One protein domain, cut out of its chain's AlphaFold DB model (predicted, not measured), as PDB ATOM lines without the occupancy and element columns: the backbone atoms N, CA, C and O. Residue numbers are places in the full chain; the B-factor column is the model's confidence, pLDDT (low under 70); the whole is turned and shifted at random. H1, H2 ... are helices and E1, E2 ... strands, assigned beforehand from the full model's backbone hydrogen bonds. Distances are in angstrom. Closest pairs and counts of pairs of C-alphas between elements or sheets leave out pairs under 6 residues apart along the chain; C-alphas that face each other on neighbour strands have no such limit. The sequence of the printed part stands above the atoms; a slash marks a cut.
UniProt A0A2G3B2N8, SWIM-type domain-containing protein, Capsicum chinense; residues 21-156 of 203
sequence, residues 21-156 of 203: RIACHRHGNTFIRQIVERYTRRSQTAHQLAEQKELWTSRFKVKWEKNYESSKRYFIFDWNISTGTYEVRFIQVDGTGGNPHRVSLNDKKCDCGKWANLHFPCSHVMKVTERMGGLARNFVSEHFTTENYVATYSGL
ATOM      1  N   ARG A  21     -14.175  31.517  37.159       33.38
ATOM      2  CA  ARG A  21     -13.737  32.336  36.011       33.38
ATOM      3  C   ARG A  21     -12.892  33.548  36.411       33.38
ATOM      4  O   ARG A  21     -11.861  33.794  35.797       33.38
ATOM      5  N   ILE A  22     -13.253  34.261  37.478       31.91
ATOM      6  CA  ILE A  22     -12.587  35.525  37.849       31.91
ATOM      7  C   ILE A  22     -11.132  35.302  38.311       31.91
ATOM      8  O   ILE A  22     -10.257  36.115  38.021       31.91
ATOM      9  N   ALA A  23     -10.838  34.175  38.968       30.02
ATOM     10  CA  ALA A  23      -9.493  33.890  39.473       30.02
ATOM     11  C   ALA A  23      -8.540  33.328  38.397       30.02
ATOM     12  O   ALA A  23      -7.325  33.472  38.520       30.02
ATOM     13  N   CYS A  24      -9.057  32.718  37.322       36.16
ATOM     14  CA  CYS A  24      -8.228  32.137  36.259       36.16
ATOM     15  C   CYS A  24      -7.704  33.199  35.264       36.16
ATOM     16  O   CYS A  24      -6.552  33.119  34.826       36.16
ATOM     17  N   HIS A  25      -8.481  34.265  35.015       38.00
ATOM     18  CA  HIS A  25      -8.115  35.380  34.122       38.00
ATOM     19  C   HIS A  25      -6.804  36.092  34.498       38.00
ATOM     20  O   HIS A  25      -6.098  36.598  33.625       38.00
ATOM     21  N   ARG A  26      -6.447  36.140  35.787       38.66
ATOM     22  CA  ARG A  26      -5.249  36.862  36.249       38.66
ATOM     23  C   ARG A  26      -3.947  36.078  36.016       38.66
ATOM     24  O   ARG A  26      -2.881  36.690  35.978       38.66
ATOM     25  N   HIS A  27      -4.010  34.755  35.830       43.25
ATOM     26  CA  HIS A  27      -2.823  33.889  35.848       43.25
ATOM     27  C   HIS A  27      -2.448  33.269  34.495       43.25
ATOM     28  O   HIS A  27      -1.246  33.176  34.247       43.25
ATOM     29  N   GLY A  28      -3.409  32.998  33.593       49.69
ATOM     30  CA  GLY A  28      -3.160  32.520  32.212       49.69
ATOM     31  C   GLY A  28      -2.201  33.408  31.399       49.69
ATOM     32  O   GLY A  28      -1.454  32.965  30.527       49.69
ATOM     33  N   ASN A  29      -2.170  34.696  31.743       59.16
ATOM     34  CA  ASN A  29      -1.307  35.693  31.121       59.16
ATOM     35  C   ASN A  29       0.174  35.538  31.534       59.16
ATOM     36  O   ASN A  29       1.077  35.911  30.794       59.16
ATOM     37  N   THR A  30       0.461  34.964  32.708       64.81
ATOM     38  CA  THR A  30       1.827  34.935  33.262       64.81
ATOM     39  C   THR A  30       2.723  33.891  32.596       64.81
ATOM     40  O   THR A  30       3.889  34.189  32.334       64.81
ATOM     41  N   PHE A  31       2.202  32.702  32.276       70.00
ATOM     42  CA  PHE A  31       2.965  31.656  31.592       70.00
ATOM     43  C   PHE A  31       3.260  32.026  30.135       70.00
ATOM     44  O   PHE A  31       4.413  31.950  29.702       70.00
ATOM     45  N   ILE A  32       2.245  32.492  29.400       74.06
ATOM     46  CA  ILE A  32       2.414  32.978  28.024       74.06
ATOM     47  C   ILE A  32       3.411  34.139  27.992       74.06
ATOM     48  O   ILE A  32       4.346  34.107  27.194       74.06
ATOM     49  N   ARG A  33       3.307  35.103  28.918       75.19
ATOM     50  CA  ARG A  33       4.275  36.204  29.024       75.19
ATOM     51  C   ARG A  33       5.698  35.706  29.283       75.19
ATOM     52  O   ARG A  33       6.616  36.149  28.606       75.19
ATOM     53  N   GLN A  34       5.893  34.743  30.186       78.94
ATOM     54  CA  GLN A  34       7.214  34.153  30.450       78.94
ATOM     55  C   GLN A  34       7.788  33.412  29.229       78.94
ATOM     56  O   GLN A  34       9.003  33.433  29.011       78.94
ATOM     57  N   ILE A  35       6.943  32.770  28.411       81.44
ATOM     58  CA  ILE A  35       7.369  32.165  27.140       81.44
ATOM     59  C   ILE A  35       7.794  33.242  26.148       81.44
ATOM     60  O   ILE A  35       8.879  33.120  25.578       81.44
ATOM     61  N   VAL A  36       6.978  34.284  25.967       83.44
ATOM     62  CA  VAL A  36       7.286  35.414  25.079       83.44
ATOM     63  C   VAL A  36       8.606  36.055  25.502       83.44
ATOM     64  O   VAL A  36       9.529  36.136  24.703       83.44
ATOM     65  N   GLU A  37       8.759  36.411  26.781       85.19
ATOM     66  CA  GLU A  37       9.993  36.981  27.336       85.19
ATOM     67  C   GLU A  37      11.210  36.077  27.079       85.19
ATOM     68  O   GLU A  37      12.287  36.544  26.693       85.19
ATOM     69  N   ARG A  38      11.051  34.760  27.263       86.44
ATOM     70  CA  ARG A  38      12.108  33.783  26.983       86.44
ATOM     71  C   ARG A  38      12.455  33.738  25.498       86.44
ATOM     72  O   ARG A  38      13.645  33.672  25.185       86.44
ATOM     73  N   TYR A  39      11.461  33.739  24.613       88.75
ATOM     74  CA  TYR A  39      11.669  33.753  23.168       88.75
ATOM     75  C   TYR A  39      12.394  35.030  22.744       88.75
ATOM     76  O   TYR A  39      13.449  34.947  22.123       88.75
ATOM     77  N   THR A  40      11.909  36.196  23.177       89.38
ATOM     78  CA  THR A  40      12.506  37.502  22.875       89.38
ATOM     79  C   THR A  40      13.962  37.565  23.320       89.38
ATOM     80  O   THR A  40      14.830  37.937  22.536       89.38
ATOM     81  N   ARG A  41      14.275  37.104  24.540       90.69
ATOM     82  CA  ARG A  41      15.665  37.048  25.021       90.69
ATOM     83  C   ARG A  41      16.545  36.160  24.138       90.69
ATOM     84  O   ARG A  41      17.696  36.491  23.875       90.69
ATOM     85  N   ARG A  42      16.025  35.013  23.692       91.81
ATOM     86  CA  ARG A  42      16.758  34.068  22.833       91.81
ATOM     87  C   ARG A  42      16.962  34.611  21.421       91.81
ATOM     88  O   ARG A  42      18.051  34.426  20.888       91.81
ATOM     89  N   SER A  43      15.962  35.299  20.880       91.38
ATOM     90  CA  SER A  43      16.015  35.999  19.596       91.38
ATOM     91  C   SER A  43      17.044  37.138  19.622       91.38
ATOM     92  O   SER A  43      17.916  37.190  18.763       91.38
ATOM     93  N   GLN A  44      17.083  37.954  20.682       91.25
ATOM     94  CA  GLN A  44      18.139  38.964  20.868       91.25
ATOM     95  C   GLN A  44      19.545  38.345  20.893       91.25
ATOM     96  O   GLN A  44      20.455  38.842  20.233       91.25
ATOM     97  N   THR A  45      19.728  37.230  21.612       91.69
ATOM     98  CA  THR A  45      21.001  36.489  21.583       91.69
ATOM     99  C   THR A  45      21.326  35.975  20.179       91.69
ATOM    100  O   THR A  45      22.483  36.006  19.778       91.69
ATOM    101  N   ALA A  46      20.332  35.499  19.423       91.25
ATOM    102  CA  ALA A  46      20.535  35.051  18.048       91.25
ATOM    103  C   ALA A  46      21.028  36.193  17.142       91.25
ATOM    104  O   ALA A  46      21.981  35.988  16.398       91.25
ATOM    105  N   HIS A  47      20.467  37.399  17.260       89.12
ATOM    106  CA  HIS A  47      20.947  38.566  16.512       89.12
ATOM    107  C   HIS A  47      22.418  38.890  16.809       89.12
ATOM    108  O   HIS A  47      23.211  39.013  15.881       89.12
ATOM    109  N   GLN A  48      22.811  38.927  18.088       91.25
ATOM    110  CA  GLN A  48      24.211  39.151  18.484       91.25
ATOM    111  C   GLN A  48      25.150  38.081  17.912       91.25
ATOM    112  O   GLN A  48      26.250  38.371  17.447       91.25
ATOM    113  N   LEU A  49      24.716  36.821  17.936       91.38
ATOM    114  CA  LEU A  49      25.503  35.708  17.417       91.38
ATOM    115  C   LEU A  49      25.652  35.742  15.888       91.38
ATOM    116  O   LEU A  49      26.692  35.324  15.377       91.38
ATOM    117  N   ALA A  50      24.645  36.242  15.165       88.94
ATOM    118  CA  ALA A  50      24.709  36.404  13.714       88.94
ATOM    119  C   ALA A  50      25.820  37.387  13.297       88.94
ATOM    120  O   ALA A  50      26.482  37.175  12.282       88.94
ATOM    121  N   GLU A  51      26.078  38.416  14.109       88.62
ATOM    122  CA  GLU A  51      27.157  39.385  13.881       88.62
ATOM    123  C   GLU A  51      28.544  38.798  14.182       88.62
ATOM    124  O   GLU A  51      29.502  39.046  13.449       88.62
ATOM    125  N   GLN A  52      28.658  37.979  15.232       84.75
ATOM    126  CA  GLN A  52      29.937  37.448  15.725       84.75
ATOM    127  C   GLN A  52      30.554  36.353  14.829       84.75
ATOM    128  O   GLN A  52      31.714  35.997  15.031       84.75
ATOM    129  N   LYS A  53      29.811  35.818  13.843       82.56
ATOM    130  CA  LYS A  53      30.240  34.756  12.898       82.56
ATOM    131  C   LYS A  53      30.912  33.538  13.560       82.56
ATOM    132  O   LYS A  53      31.697  32.825  12.932       82.56
ATOM    133  N   GLU A  54      30.607  33.267  14.826       90.25
ATOM    134  CA  GLU A  54      31.145  32.111  15.540       90.25
ATOM    135  C   GLU A  54      30.357  30.842  15.212       90.25
ATOM    136  O   GLU A  54      29.129  30.859  15.158       90.25
ATOM    137  N   LEU A  55      31.043  29.700  15.096       91.69
ATOM    138  CA  LEU A  55      30.397  28.422  14.776       91.69
ATOM    139  C   LEU A  55      29.440  27.922  15.874       91.69
ATOM    140  O   LEU A  55      28.423  27.305  15.562       91.69
ATOM    141  N   TRP A  56      29.761  28.167  17.149       94.31
ATOM    142  CA  TRP A  56      29.007  27.653  18.297       94.31
ATOM    143  C   TRP A  56      28.745  28.721  19.355       94.31
ATOM    144  O   TRP A  56      29.616  29.528  19.666       94.31
ATOM    145  N   THR A  57      27.586  28.620  20.011       93.25
ATOM    146  CA  THR A  57      27.212  29.489  21.139       93.25
ATOM    147  C   THR A  57      28.175  29.369  22.329       93.25
ATOM    148  O   THR A  57      28.694  28.286  22.620       93.25
ATOM    149  N   SER A  58      28.327  30.437  23.122       92.75
ATOM    150  CA  SER A  58      29.170  30.432  24.334       92.75
ATOM    151  C   SER A  58      28.771  29.327  25.320       92.75
ATOM    152  O   SER A  58      29.621  28.666  25.914       92.75
ATOM    153  N   ARG A  59      27.464  29.056  25.455       91.69
ATOM    154  CA  ARG A  59      26.960  27.979  26.322       91.69
ATOM    155  C   ARG A  59      27.400  26.600  25.834       91.69
ATOM    156  O   ARG A  59      27.717  25.744  26.660       91.69
ATOM    157  N   PHE A  60      27.403  26.382  24.519       94.69
ATOM    158  CA  PHE A  60      27.913  25.145  23.941       94.69
ATOM    159  C   PHE A  60      29.417  25.015  24.185       94.69
ATOM    160  O   PHE A  60      29.839  23.978  24.685       94.69
ATOM    161  N   LYS A  61      30.202  26.075  23.954       95.19
ATOM    162  CA  LYS A  61      31.655  26.093  24.205       95.19
ATOM    163  C   LYS A  61      32.010  25.717  25.648       95.19
ATOM    164  O   LYS A  61      32.829  24.834  25.867       95.19
ATOM    165  N   VAL A  62      31.323  26.289  26.641       96.25
ATOM    166  CA  VAL A  62      31.532  25.929  28.061       96.25
ATOM    167  C   VAL A  62      31.227  24.449  28.317       96.25
ATOM    168  O   VAL A  62      31.942  23.763  29.050       96.25
ATOM    169  N   LYS A  63      30.146  23.930  27.723       95.75
ATOM    170  CA  LYS A  63      29.768  22.522  27.880       95.75
ATOM    171  C   LYS A  63      30.758  21.582  27.184       95.75
ATOM    172  O   LYS A  63      31.052  20.522  27.735       95.75
ATOM    173  N   TRP A  64      31.233  21.972  26.006       96.25
ATOM    174  CA  TRP A  64      32.262  21.287  25.237       96.25
ATOM    175  C   TRP A  64      33.543  21.160  26.054       96.25
ATOM    176  O   TRP A  64      33.982  20.042  26.308       96.25
ATOM    177  N   GLU A  65      34.052  22.282  26.565       97.06
ATOM    178  CA  GLU A  65      35.291  22.329  27.343       97.06
ATOM    179  C   GLU A  65      35.204  21.447  28.586       97.06
ATOM    180  O   GLU A  65      36.078  20.631  28.858       97.06
ATOM    181  N   LYS A  66      34.073  21.495  29.298       96.94
ATOM    182  CA  LYS A  66      33.846  20.615  30.449       96.94
ATOM    183  C   LYS A  66      33.911  19.129  30.077       96.94
ATOM    184  O   LYS A  66      34.435  18.329  30.855       96.94
ATOM    185  N   ASN A  67      33.328  18.737  28.943       96.31
ATOM    186  CA  ASN A  67      33.376  17.350  28.483       96.31
ATOM    187  C   ASN A  67      34.798  16.958  28.049       96.31
ATOM    188  O   ASN A  67      35.200  15.829  28.332       96.31
ATOM    189  N   TYR A  68      35.537  17.878  27.425       96.25
ATOM    190  CA  TYR A  68      36.920  17.688  26.991       96.25
ATOM    191  C   TYR A  68      37.875  17.543  28.182       96.25
ATOM    192  O   TYR A  68      38.587  16.555  28.301       96.25
ATOM    193  N   GLU A  69      37.804  18.431  29.170       95.81
ATOM    194  CA  GLU A  69      38.589  18.289  30.401       95.81
ATOM    195  C   GLU A  69      38.247  17.003  31.163       95.81
ATOM    196  O   GLU A  69      39.111  16.333  31.733       95.81
ATOM    197  N   SER A  70      36.976  16.594  31.127       93.69
ATOM    198  CA  SER A  70      36.569  15.309  31.698       93.69
ATOM    199  C   SER A  70      37.113  14.121  30.899       93.69
ATOM    200  O   SER A  70      37.344  13.074  31.498       93.69
ATOM    201  N   SER A  71      37.320  14.240  29.579       94.94
ATOM    202  CA  SER A  71      37.799  13.133  28.737       94.94
ATOM    203  C   SER A  71      39.218  12.711  29.093       94.94
ATOM    204  O   SER A  71      39.509  11.519  29.073       94.94
ATOM    205  N   LYS A  72      40.067  13.659  29.507       93.00
ATOM    206  CA  LYS A  72      41.468  13.416  29.896       93.00
ATOM    207  C   LYS A  72      41.629  12.403  31.032       93.00
ATOM    208  O   LYS A  72      42.670  11.772  31.147       93.00
ATOM    209  N   ARG A  73      40.595  12.236  31.858       91.31
ATOM    210  CA  ARG A  73      40.581  11.293  32.988       91.31
ATOM    211  C   ARG A  73      40.407   9.838  32.556       91.31
ATOM    212  O   ARG A  73      40.620   8.934  33.357       91.31
ATOM    213  N   TYR A  74      39.957   9.614  31.328       92.62
ATOM    214  CA  TYR A  74      39.653   8.286  30.828       92.62
ATOM    215  C   TYR A  74      40.814   7.704  30.029       92.62
ATOM    216  O   TYR A  74      41.566   8.415  29.366       92.62
ATOM    217  N   PHE A  75      40.889   6.380  30.032       92.12
ATOM    218  CA  PHE A  75      41.850   5.588  29.284       92.12
ATOM    219  C   PHE A  75      41.113   4.573  28.418       92.12
ATOM    220  O   PHE A  75      39.988   4.178  28.727       92.12
ATOM    221  N   ILE A  76      41.748   4.171  27.321       93.31
ATOM    222  CA  ILE A  76      41.200   3.175  26.398       93.31
ATOM    223  C   ILE A  76      41.965   1.883  26.624       93.31
ATOM    224  O   ILE A  76      43.191   1.888  26.542       93.31
ATOM    225  N   PHE A  77      41.232   0.817  26.933       90.94
ATOM    226  CA  PHE A  77      41.801  -0.466  27.345       90.94
ATOM    227  C   PHE A  77      41.776  -1.484  26.213       90.94
ATOM    228  O   PHE A  77      42.794  -2.104  25.926       90.94
ATOM    229  N   ASP A  78      40.633  -1.599  25.541       91.06
ATOM    230  CA  ASP A  78      40.432  -2.524  24.432       91.06
ATOM    231  C   ASP A  78      39.715  -1.813  23.280       91.06
ATOM    232  O   ASP A  78      39.012  -0.813  23.477       91.06
ATOM    233  N   TRP A  79      39.951  -2.271  22.056       94.00
ATOM    234  CA  TRP A  79      39.303  -1.742  20.871       94.00
ATOM    235  C   TRP A  79      39.313  -2.740  19.723       94.00
ATOM    236  O   TRP A  79      40.291  -3.431  19.451       94.00
ATOM    237  N   ASN A  80      38.220  -2.724  18.974       92.69
ATOM    238  CA  ASN A  80      38.075  -3.452  17.736       92.69
ATOM    239  C   ASN A  80      37.925  -2.442  16.591       92.69
ATOM    240  O   ASN A  80      36.926  -1.728  16.491       92.69
ATOM    241  N   ILE A  81      38.947  -2.384  15.734       87.00
ATOM    242  CA  ILE A  81      39.008  -1.441  14.611       87.00
ATOM    243  C   ILE A  81      37.955  -1.780  13.550       87.00
ATOM    244  O   ILE A  81      37.328  -0.864  13.025       87.00
ATOM    245  N   SER A  82      37.723  -3.065  13.249       89.56
ATOM    246  CA  SER A  82      36.786  -3.458  12.187       89.56
ATOM    247  C   SER A  82      35.341  -3.113  12.537       89.56
ATOM    248  O   SER A  82      34.573  -2.721  11.664       89.56
ATOM    249  N   THR A  83      34.979  -3.184  13.821       88.62
ATOM    250  CA  THR A  83      33.649  -2.780  14.295       88.62
ATOM    251  C   THR A  83      33.572  -1.311  14.716       88.62
ATOM    252  O   THR A  83      32.472  -0.797  14.916       88.62
ATOM    253  N   GLY A  84      34.706  -0.613  14.859       90.81
ATOM    254  CA  GLY A  84      34.761   0.767  15.357       90.81
ATOM    255  C   GLY A  84      34.333   0.897  16.824       90.81
ATOM    256  O   GLY A  84      33.750   1.915  17.213       90.81
ATOM    257  N   THR A  85      34.580  -0.148  17.619       95.62
ATOM    258  CA  THR A  85      34.157  -0.252  19.020       95.62
ATOM    259  C   THR A  85      35.344  -0.121  19.965       95.62
ATOM    260  O   THR A  85      36.380  -0.743  19.758       95.62
ATOM    261  N   TYR A  86      35.179   0.659  21.027       96.31
ATOM    262  CA  TYR A  86      36.228   0.979  21.990       96.31
ATOM    263  C   TYR A  86      35.708   0.819  23.408       96.31
ATOM    264  O   TYR A  86      34.579   1.212  23.711       96.31
ATOM    265  N   GLU A  87      36.557   0.301  24.284       95.94
ATOM    266  CA  GLU A  87      36.306   0.232  25.711       95.94
ATOM    267  C   GLU A  87      37.083   1.330  26.440       95.94
ATOM    268  O   GLU A  87      38.312   1.419  26.370       95.94
ATOM    269  N   VAL A  88      36.344   2.173  27.153       95.31
ATOM    270  CA  VAL A  88      36.859   3.331  27.878       95.31
ATOM    271  C   VAL A  88      36.642   3.119  29.371       95.31
ATOM    272  O   VAL A  88      35.521   2.828  29.787       95.31
ATOM    273  N   ARG A  89      37.673   3.317  30.197       92.25
ATOM    274  CA  ARG A  89      37.553   3.247  31.665       92.25
ATOM    275  C   ARG A  89      38.152   4.476  32.330       92.25
ATOM    276  O   ARG A  89      39.039   5.133  31.790       92.25
ATOM    277  N   PHE A  90      37.649   4.783  33.517       88.75
ATOM    278  CA  PHE A  90      38.259   5.745  34.429       88.75
ATOM    279  C   PHE A  90      39.113   4.975  35.434       88.75
ATOM    280  O   PHE A  90      38.643   3.980  35.982       88.75
ATOM    281  N   ILE A  91      40.343   5.417  35.677       75.75
ATOM    282  CA  ILE A  91      41.199   4.842  36.718       75.75
ATOM    283  C   ILE A  91      41.213   5.832  37.880       75.75
ATOM    284  O   ILE A  91      41.600   6.988  37.696       75.75
ATOM    285  N   GLN A  92      40.753   5.405  39.054       71.19
ATOM    286  CA  GLN A  92      40.930   6.182  40.278       71.19
ATOM    287  C   GLN A  92      42.377   6.060  40.778       71.19
ATOM    288  O   GLN A  92      43.071   5.087  40.491       71.19
ATOM    289  N   VAL A  93      42.842   7.073  41.515       67.44
ATOM    290  CA  VAL A  93      44.219   7.148  42.050       67.44
ATOM    291  C   VAL A  93      44.529   5.990  43.013       67.44
ATOM    292  O   VAL A  93      45.684   5.614  43.165       67.44
ATOM    293  N   ASP A  94      43.504   5.392  43.619       74.50
ATOM    294  CA  ASP A  94      43.587   4.223  44.503       74.50
ATOM    295  C   ASP A  94      43.629   2.874  43.752       74.50
ATOM    296  O   ASP A  94      43.668   1.821  44.380       74.50
ATOM    297  N   GLY A  95      43.619   2.888  42.413       61.75
ATOM    298  CA  GLY A  95      43.595   1.680  41.585       61.75
ATOM    299  C   GLY A  95      42.205   1.060  41.412       61.75
ATOM    300  O   GLY A  95      42.073   0.076  40.680       61.75
ATOM    301  N   THR A  96      41.155   1.640  42.003       68.50
ATOM    302  CA  THR A  96      39.781   1.174  41.810       68.50
ATOM    303  C   THR A  96      39.297   1.605  40.421       68.50
ATOM    304  O   THR A  96      39.038   2.776  40.133       68.50
ATOM    305  N   GLY A  97      39.224   0.649  39.495       63.47
ATOM    306  CA  GLY A  97      38.734   0.896  38.141       63.47
ATOM    307  C   GLY A  97      37.249   1.262  38.150       63.47
ATOM    308  O   GLY A  97      36.420   0.512  38.658       63.47
ATOM    309  N   GLY A  98      36.895   2.407  37.563       73.31
ATOM    310  CA  GLY A  98      35.502   2.743  37.280       73.31
ATOM    311  C   GLY A  98      34.902   1.804  36.229       73.31
ATOM    312  O   GLY A  98      35.627   1.223  35.417       73.31
ATOM    313  N   ASN A  99      33.571   1.682  36.221       83.00
ATOM    314  CA  ASN A  99      32.857   0.813  35.281       83.00
ATOM    315  C   ASN A  99      33.259   1.103  33.821       83.00
ATOM    316  O   ASN A  99      33.293   2.276  33.425       83.00
ATOM    317  N   PRO A 100      33.535   0.063  33.012       90.31
ATOM    318  CA  PRO A 100      33.850   0.246  31.607       90.31
ATOM    319  C   PRO A 100      32.647   0.803  30.847       90.31
ATOM    320  O   PRO A 100      31.490   0.483  31.123       90.31
ATOM    321  N   HIS A 101      32.941   1.641  29.859       94.88
ATOM    322  CA  HIS A 101      31.970   2.172  28.919       94.88
ATOM    323  C   HIS A 101      32.373   1.802  27.502       94.88
ATOM    324  O   HIS A 101      33.471   2.142  27.055       94.88
ATOM    325  N   ARG A 102      31.454   1.187  26.762       96.56
ATOM    326  CA  ARG A 102      31.635   0.939  25.339       96.56
ATOM    327  C   ARG A 102      31.241   2.169  24.527       96.56
ATOM    328  O   ARG A 102      30.238   2.841  24.799       96.56
ATOM    329  N   VAL A 103      32.047   2.469  23.518       97.19
ATOM    330  CA  VAL A 103      31.814   3.517  22.521       97.19
ATOM    331  C   VAL A 103      31.866   2.872  21.143       97.19
ATOM    332  O   VAL A 103      32.880   2.282  20.790       97.19
ATOM    333  N   SER A 104      30.793   3.004  20.367       95.62
ATOM    334  CA  SER A 104      30.752   2.633  18.949       95.62
ATOM    335  C   SER A 104      30.696   3.913  18.125       95.62
ATOM    336  O   SER A 104      29.714   4.662  18.197       95.62
ATOM    337  N   LEU A 105      31.765   4.195  17.377       92.69
ATOM    338  CA  LEU A 105      31.816   5.375  16.509       92.69
ATOM    339  C   LEU A 105      30.878   5.223  15.306       92.69
ATOM    340  O   LEU A 105      30.216   6.192  14.934       92.69
ATOM    341  N   ASN A 106      30.778   4.008  14.758       91.19
ATOM    342  CA  ASN A 106      29.928   3.691  13.611       91.19
ATOM    343  C   ASN A 106      28.441   3.864  13.948       91.19
ATOM    344  O   ASN A 106      27.715   4.537  13.220       91.19
ATOM    345  N   ASP A 107      28.008   3.356  15.104       92.94
ATOM    346  CA  ASP A 107      26.609   3.476  15.543       92.94
ATOM    347  C   ASP A 107      26.286   4.835  16.170       92.94
ATOM    348  O   ASP A 107      25.144   5.086  16.559       92.94
ATOM    349  N   LYS A 108      27.297   5.695  16.339       92.69
ATOM    350  CA  LYS A 108      27.225   6.949  17.098       92.69
ATOM    351  C   LYS A 108      26.650   6.761  18.509       92.69
ATOM    352  O   LYS A 108      25.795   7.524  18.968       92.69
ATOM    353  N   LYS A 109      27.111   5.719  19.209       95.50
ATOM    354  CA  LYS A 109      26.598   5.312  20.526       95.50
ATOM    355  C   LYS A 109      27.690   5.235  21.582       95.50
ATOM    356  O   LYS A 109      28.839   4.892  21.326       95.50
ATOM    357  N   CYS A 110      27.290   5.537  22.810       96.88
ATOM    358  CA  CYS A 110      28.077   5.297  24.009       96.88
ATOM    359  C   CYS A 110      27.142   4.780  25.099       96.88
ATOM    360  O   CYS A 110      26.047   5.325  25.260       96.88
ATOM    361  N   ASP A 111      27.589   3.797  25.878       96.56
ATOM    362  CA  ASP A 111      26.787   3.175  26.941       96.56
ATOM    363  C   ASP A 111      26.303   4.170  28.005       96.56
ATOM    364  O   ASP A 111      25.293   3.947  28.663       96.56
ATOM    365  N   CYS A 112      26.966   5.323  28.155       94.50
ATOM    366  CA  CYS A 112      26.488   6.368  29.061       94.50
ATOM    367  C   CYS A 112      25.205   7.073  28.572       94.50
ATOM    368  O   CYS A 112      24.694   7.950  29.268       94.50
ATOM    369  N   GLY A 113      24.731   6.784  27.353       95.00
ATOM    370  CA  GLY A 113      23.518   7.333  26.732       95.00
ATOM    371  C   GLY A 113      23.598   8.811  26.333       95.00
ATOM    372  O   GLY A 113      22.809   9.285  25.519       95.00
ATOM    373  N   LYS A 114      24.572   9.560  26.863       95.19
ATOM    374  CA  LYS A 114      24.682  11.015  26.670       95.19
ATOM    375  C   LYS A 114      24.835  11.408  25.205       95.19
ATOM    376  O   LYS A 114      24.242  12.400  24.810       95.19
ATOM    377  N   TRP A 115      25.611  10.662  24.419       95.56
ATOM    378  CA  TRP A 115      25.845  11.023  23.019       95.56
ATOM    379  C   TRP A 115      24.560  10.939  22.188       95.56
ATOM    380  O   TRP A 115      24.217  11.903  21.512       95.56
ATOM    381  N   ALA A 116      23.798   9.852  22.333       93.88
ATOM    382  CA  ALA A 116      22.513   9.691  21.660       93.88
ATOM    383  C   ALA A 116      21.477  10.726  22.134       93.88
ATOM    384  O   ALA A 116      20.809  11.341  21.315       93.88
ATOM    385  N   ASN A 117      21.387  10.965  23.448       92.81
ATOM    386  CA  ASN A 117      20.372  11.855  24.026       92.81
ATOM    387  C   ASN A 117      20.653  13.344  23.807       92.81
ATOM    388  O   ASN A 117      19.732  14.154  23.763       92.81
ATOM    389  N   LEU A 118      21.929  13.729  23.775       92.56
ATOM    390  CA  LEU A 118      22.335  15.126  23.649       92.56
ATOM    391  C   LEU A 118      22.769  15.479  22.230       92.56
ATOM    392  O   LEU A 118      22.971  16.653  21.966       92.56
ATOM    393  N   HIS A 119      22.934  14.504  21.336       93.25
ATOM    394  CA  HIS A 119      23.369  14.710  19.951       93.25
ATOM    395  C   HIS A 119      24.746  15.392  19.798       93.25
ATOM    396  O   HIS A 119      25.047  15.986  18.762       93.25
ATOM    397  N   PHE A 120      25.607  15.307  20.817       95.12
ATOM    398  CA  PHE A 120      27.010  15.723  20.731       95.12
ATOM    399  C   PHE A 120      27.908  14.838  21.615       95.12
ATOM    400  O   PHE A 120      27.402  14.172  22.529       95.12
ATOM    401  N   PRO A 121      29.232  14.804  21.374       96.62
ATOM    402  CA  PRO A 121      30.145  13.881  22.041       96.62
ATOM    403  C   PRO A 121      30.168  14.038  23.563       96.62
ATOM    404  O   PRO A 121      30.347  15.132  24.110       96.62
ATOM    405  N   CYS A 122      30.040  12.916  24.268       96.75
ATOM    406  CA  CYS A 122      30.358  12.851  25.689       96.75
ATOM    407  C   CYS A 122      31.879  12.730  25.899       96.75
ATOM    408  O   CYS A 122      32.631  12.505  24.952       96.75
ATOM    409  N   SER A 123      32.333  12.829  27.151       96.75
ATOM    410  CA  SER A 123      33.752  12.698  27.509       96.75
ATOM    411  C   SER A 123      34.388  11.387  27.021       96.75
ATOM    412  O   SER A 123      35.530  11.400  26.578       96.75
ATOM    413  N   HIS A 124      33.657  10.264  27.029       96.44
ATOM    414  CA  HIS A 124      34.177   8.986  26.520       96.44
ATOM    415  C   HIS A 124      34.433   9.031  25.011       96.44
ATOM    416  O   HIS A 124      35.478   8.591  24.546       96.44
ATOM    417  N   VAL A 125      33.496   9.604  24.249       97.06
ATOM    418  CA  VAL A 125      33.623   9.740  22.790       97.06
ATOM    419  C   VAL A 125      34.788  10.660  22.455       97.06
ATOM    420  O   VAL A 125      35.599  10.308  21.609       97.06
ATOM    421  N   MET A 126      34.926  11.783  23.170       97.44
ATOM    422  CA  MET A 126      36.067  12.691  23.008       97.44
ATOM    423  C   MET A 126      37.405  11.976  23.242       97.44
ATOM    424  O   MET A 126      38.328  12.159  22.449       97.44
ATOM    425  N   LYS A 127      37.489  11.100  24.257       96.75
ATOM    426  CA  LYS A 127      38.691  10.293  24.512       96.75
ATOM    427  C   LYS A 127      38.999   9.323  23.368       96.75
ATOM    428  O   LYS A 127      40.149   9.190  22.961       96.75
ATOM    429  N   VAL A 128      37.974   8.659  22.835       96.19
ATOM    430  CA  VAL A 128      38.115   7.745  21.689       96.19
ATOM    431  C   VAL A 128      38.583   8.484  20.444       96.19
ATOM    432  O   VAL A 128      39.526   8.044  19.793       96.19
ATOM    433  N   THR A 129      37.985   9.634  20.138       95.00
ATOM    434  CA  THR A 129      38.368  10.418  18.960       95.00
ATOM    435  C   THR A 129      39.780  10.985  19.065       95.00
ATOM    436  O   THR A 129      40.497  10.950  18.072       95.00
ATOM    437  N   GLU A 130      40.202  11.419  20.261       94.56
ATOM    438  CA  GLU A 130      41.579  11.861  20.530       94.56
ATOM    439  C   GLU A 130      42.581  10.759  20.167       94.56
ATOM    440  O   GLU A 130      43.527  10.996  19.420       94.56
ATOM    441  N   ARG A 131      42.336   9.525  20.625       91.50
ATOM    442  CA  ARG A 131      43.215   8.387  20.336       91.50
ATOM    443  C   ARG A 131      43.277   8.024  18.855       91.50
ATOM    444  O   ARG A 131      44.313   7.570  18.387       91.50
ATOM    445  N   MET A 132      42.180   8.212  18.129       89.81
ATOM    446  CA  MET A 132      42.113   7.939  16.693       89.81
ATOM    447  C   MET A 132      42.734   9.049  15.833       89.81
ATOM    448  O   MET A 132      42.699   8.946  14.611       89.81
ATOM    449  N   GLY A 133      43.241  10.132  16.437       87.06
ATOM    450  CA  GLY A 133      43.674  11.326  15.702       87.06
ATOM    451  C   GLY A 133      42.521  12.044  14.986       87.06
ATOM    452  O   GLY A 133      42.746  12.881  14.115       87.06
ATOM    453  N   GLY A 134      41.276  11.706  15.328       86.38
ATOM    454  CA  GLY A 134      40.073  12.272  14.740       86.38
ATOM    455  C   GLY A 134      39.595  13.503  15.503       86.38
ATOM    456  O   GLY A 134      39.805  13.653  16.706       86.38
ATOM    457  N   LEU A 135      38.873  14.384  14.815       89.69
ATOM    458  CA  LEU A 135      38.304  15.567  15.450       89.69
ATOM    459  C   LEU A 135      36.933  15.233  16.041       89.69
ATOM    460  O   LEU A 135      35.971  15.014  15.304       89.69
ATOM    461  N   ALA A 136      36.815  15.280  17.372       92.38
ATOM    462  CA  ALA A 136      35.548  15.079  18.084       92.38
ATOM    463  C   ALA A 136      34.407  15.954  17.526       92.38
ATOM    464  O   ALA A 136      33.243  15.559  17.545       92.38
ATOM    465  N   ARG A 137      34.737  17.143  16.996       93.19
ATOM    466  CA  ARG A 137      33.771  18.092  16.420       93.19
ATOM    467  C   ARG A 137      32.953  17.494  15.270       93.19
ATOM    468  O   ARG A 137      31.813  17.894  15.086       93.19
ATOM    469  N   ASN A 138      33.495  16.503  14.557       92.69
ATOM    470  CA  ASN A 138      32.826  15.826  13.441       92.69
ATOM    471  C   ASN A 138      31.614  14.992  13.899       92.69
ATOM    472  O   ASN A 138      30.804  14.556  13.088       92.69
ATOM    473  N   PHE A 139      31.490  14.764  15.207       93.12
ATOM    474  CA  PHE A 139      30.413  14.000  15.829       93.12
ATOM    475  C   PHE A 139      29.392  14.890  16.562       93.12
ATOM    476  O   PHE A 139      28.532  14.380  17.287       93.12
ATOM    477  N   VAL A 140      29.493  16.214  16.399       95.12
ATOM    478  CA  VAL A 140      28.509  17.195  16.877       95.12
ATOM    479  C   VAL A 140      27.401  17.328  15.837       95.12
ATOM    480  O   VAL A 140      27.681  17.507  14.656       95.12
ATOM    481  N   SER A 141      26.142  17.253  16.268       94.88
ATOM    482  CA  SER A 141      25.001  17.527  15.391       94.88
ATOM    483  C   SER A 141      24.992  18.981  14.912       94.88
ATOM    484  O   SER A 141      25.275  19.907  15.676       94.88
ATOM    485  N   GLU A 142      24.573  19.188  13.665       94.06
ATOM    486  CA  GLU A 142      24.356  20.511  13.074       94.06
ATOM    487  C   GLU A 142      23.409  21.400  13.896       94.06
ATOM    488  O   GLU A 142      23.521  22.624  13.840       94.06
ATOM    489  N   HIS A 143      22.525  20.821  14.717       92.88
ATOM    490  CA  HIS A 143      21.613  21.562  15.595       92.88
ATOM    491  C   HIS A 143      22.328  22.459  16.618       92.88
ATOM    492  O   HIS A 143      21.710  23.354  17.189       92.88
ATOM    493  N   PHE A 144      23.622  22.229  16.868       93.81
ATOM    494  CA  PHE A 144      24.432  23.057  17.764       93.81
ATOM    495  C   PHE A 144      25.144  24.220  17.071       93.81
ATOM    496  O   PHE A 144      25.795  25.016  17.754       93.81
ATOM    497  N   THR A 145      25.038  24.330  15.746       94.06
ATOM    498  CA  THR A 145      25.598  25.471  15.021       94.06
ATOM    499  C   THR A 145      24.863  26.752  15.391       94.06
ATOM    500  O   THR A 145      23.655  26.768  15.641       94.06
ATOM    501  N   THR A 146      25.611  27.851  15.420       95.00
ATOM    502  CA  THR A 146      25.046  29.186  15.587       95.00
ATOM    503  C   THR A 146      24.038  29.499  14.488       95.00
ATOM    504  O   THR A 146      22.995  30.064  14.786       95.00
ATOM    505  N   GLU A 147      24.292  29.069  13.252       94.44
ATOM    506  CA  GLU A 147      23.363  29.231  12.132       94.44
ATOM    507  C   GLU A 147      21.998  28.590  12.422       94.44
ATOM    508  O   GLU A 147      20.980  29.280  12.385       94.44
ATOM    509  N   ASN A 148      21.960  27.316  12.829       95.00
ATOM    510  CA  ASN A 148      20.699  26.658  13.183       95.00
ATOM    511  C   ASN A 148      20.045  27.261  14.432       95.00
ATOM    512  O   ASN A 148      18.816  27.319  14.526       95.00
ATOM    513  N   TYR A 149      20.838  27.749  15.390       94.19
ATOM    514  CA  TYR A 149      20.307  28.505  16.522       94.19
ATOM    515  C   TYR A 149      19.623  29.797  16.052       94.19
ATOM    516  O   TYR A 149      18.504  30.077  16.477       94.19
ATOM    517  N   VAL A 150      20.251  30.559  15.153       93.62
ATOM    518  CA  VAL A 150      19.681  31.784  14.575       93.62
ATOM    519  C   VAL A 150      18.419  31.467  13.785       93.62
ATOM    520  O   VAL A 150      17.386  32.082  14.035       93.62
ATOM    521  N   ALA A 151      18.459  30.453  12.918       93.62
ATOM    522  CA  ALA A 151      17.300  30.002  12.155       93.62
ATOM    523  C   ALA A 151      16.116  29.649  13.073       93.62
ATOM    524  O   ALA A 151      14.989  30.068  12.811       93.62
ATOM    525  N   THR A 152      16.377  28.977  14.201       92.94
ATOM    526  CA  THR A 152      15.349  28.597  15.189       92.94
ATOM    527  C   THR A 152      14.621  29.802  15.799       92.94
ATOM    528  O   THR A 152      13.433  29.701  16.096       92.94
ATOM    529  N   TYR A 153      15.308  30.933  15.993       92.12
ATOM    530  CA  TYR A 153      14.745  32.142  16.618       92.12
ATOM    531  C   TYR A 153      14.538  33.305  15.634       92.12
ATOM    532  O   TYR A 153      14.315  34.437  16.066       92.12
ATOM    533  N   SER A 154      14.607  33.030  14.329       90.06
ATOM    534  CA  SER A 154      14.390  34.017  13.262       90.06
ATOM    535  C   SER A 154      12.917  34.401  13.096       90.06
ATOM    536  O   SER A 154      12.605  35.484  12.606       90.06
ATOM    537  N   GLY A 155      12.006  33.519  13.513       87.31
ATOM    538  CA  GLY A 155      10.570  33.745  13.414       87.31
ATOM    539  C   GLY A 155      10.069  34.839  14.357       87.31
ATOM    540  O   GLY A 155      10.699  35.184  15.362       87.31
ATOM    541  N   LEU A 156       8.874  35.343  14.067       81.12
ATOM    542  CA  LEU A 156       8.144  36.209  14.983       81.12
ATOM    543  C   LEU A 156       7.326  35.345  15.941       81.12
ATOM    544  O   LEU A 156       6.608  34.439  15.520       81.12
TER     545      LEU A 156
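AT A GLANCE: This is residues 21 to 156 of the 203 residues of the protein "SWIM-type domain-containing protein" of Capsicum chinense (UniProt A0A2G3B2N8). A small three-stranded sheet with helix H5 across one face makes a head at one end of an elongated model, and the long helix H2 makes an arm at the other. H3 joins arm to head, while H4, H6 and H7 lie along the stretch that returns from the head, with H7 packed on residues 43 to 50 of H2; residues 21 to 38 stick out free. The printed part has 136 residues with seven named helices and three strands, in the order H1 H2 H3 E1 E2 E3 H4 H5 H6 H7. The sheet, E1 E2 E3, is antiparallel and the class is mostly helix. The whole is loose, with a radius of gyration of the C-alphas of 20.4 A and spans of 64 by 38 by 28 A.

HOW THE PARTS SIT: E1, residues 74 to 80, E2, residues 85 to 90, and E3, residues 101 to 104, form a meander, each strand the antiparallel neighbour of the one before. E1 and E2 are a hairpin, with N 75 and O 89 2.8 A apart, within hydrogen-bond range. E2 and E3 are a hairpin too, with N 86 and O 103 at 2.8 A. H5, residues 123 to 131, is on the sheet at a height of 8.2 A, across the strands at 64 degrees to E2 on the local plane; its closest C-alphas to E2 are His 124 and Val 88, 6.4 A apart. H3, residues 58 to 71, touches H5 with residues 67 to 71 alone, the closest C-alphas being Ser 71 and Ser 123, 4.3 A apart. H6, residues 136 to 139, touches H5, C-alphas 136 and 126 being closest at 5.5 A. H4, residues 114 to 118, is close to H5 but not clearly touching, C-alphas 115 and 125 being closest at 7.9 A. H7, residues 146 to 152, touches residues 43 to 50 of H2, residues 28 to 52, closest at C-alphas 150 and 46, 4.8 A apart; they run opposite ways at a shallow tilt of 34 degrees, only just short of steep. H1, residues 21 to 24, and H2 meet only through their link. Every O i to N i+4 pair is within hydrogen-bond range in H3, H4, H5 and H7, and 20 of 21 are in H2; H1 and H6 are too short for such a pair.

IN THESE COORDINATES: H1 begins at C-alpha 21, (-13.737, 32.336, 36.011). H2 measures 37.3 A, H3 19.8 A, E1 17.7 A, E2 17.0 A, H5 12.6 A and E3 10.1 A from first to last C-alpha. H7 ends at C-alpha 152, (15.349, 28.597, 15.189).

THE WHOLE: The farthest C-alphas, Ile 22 and Ser 82, are 67.9 A apart. The printed part has no cut and no long link. pLDDT is under 70 at residues 21 to 30, 93 and 95 to 97.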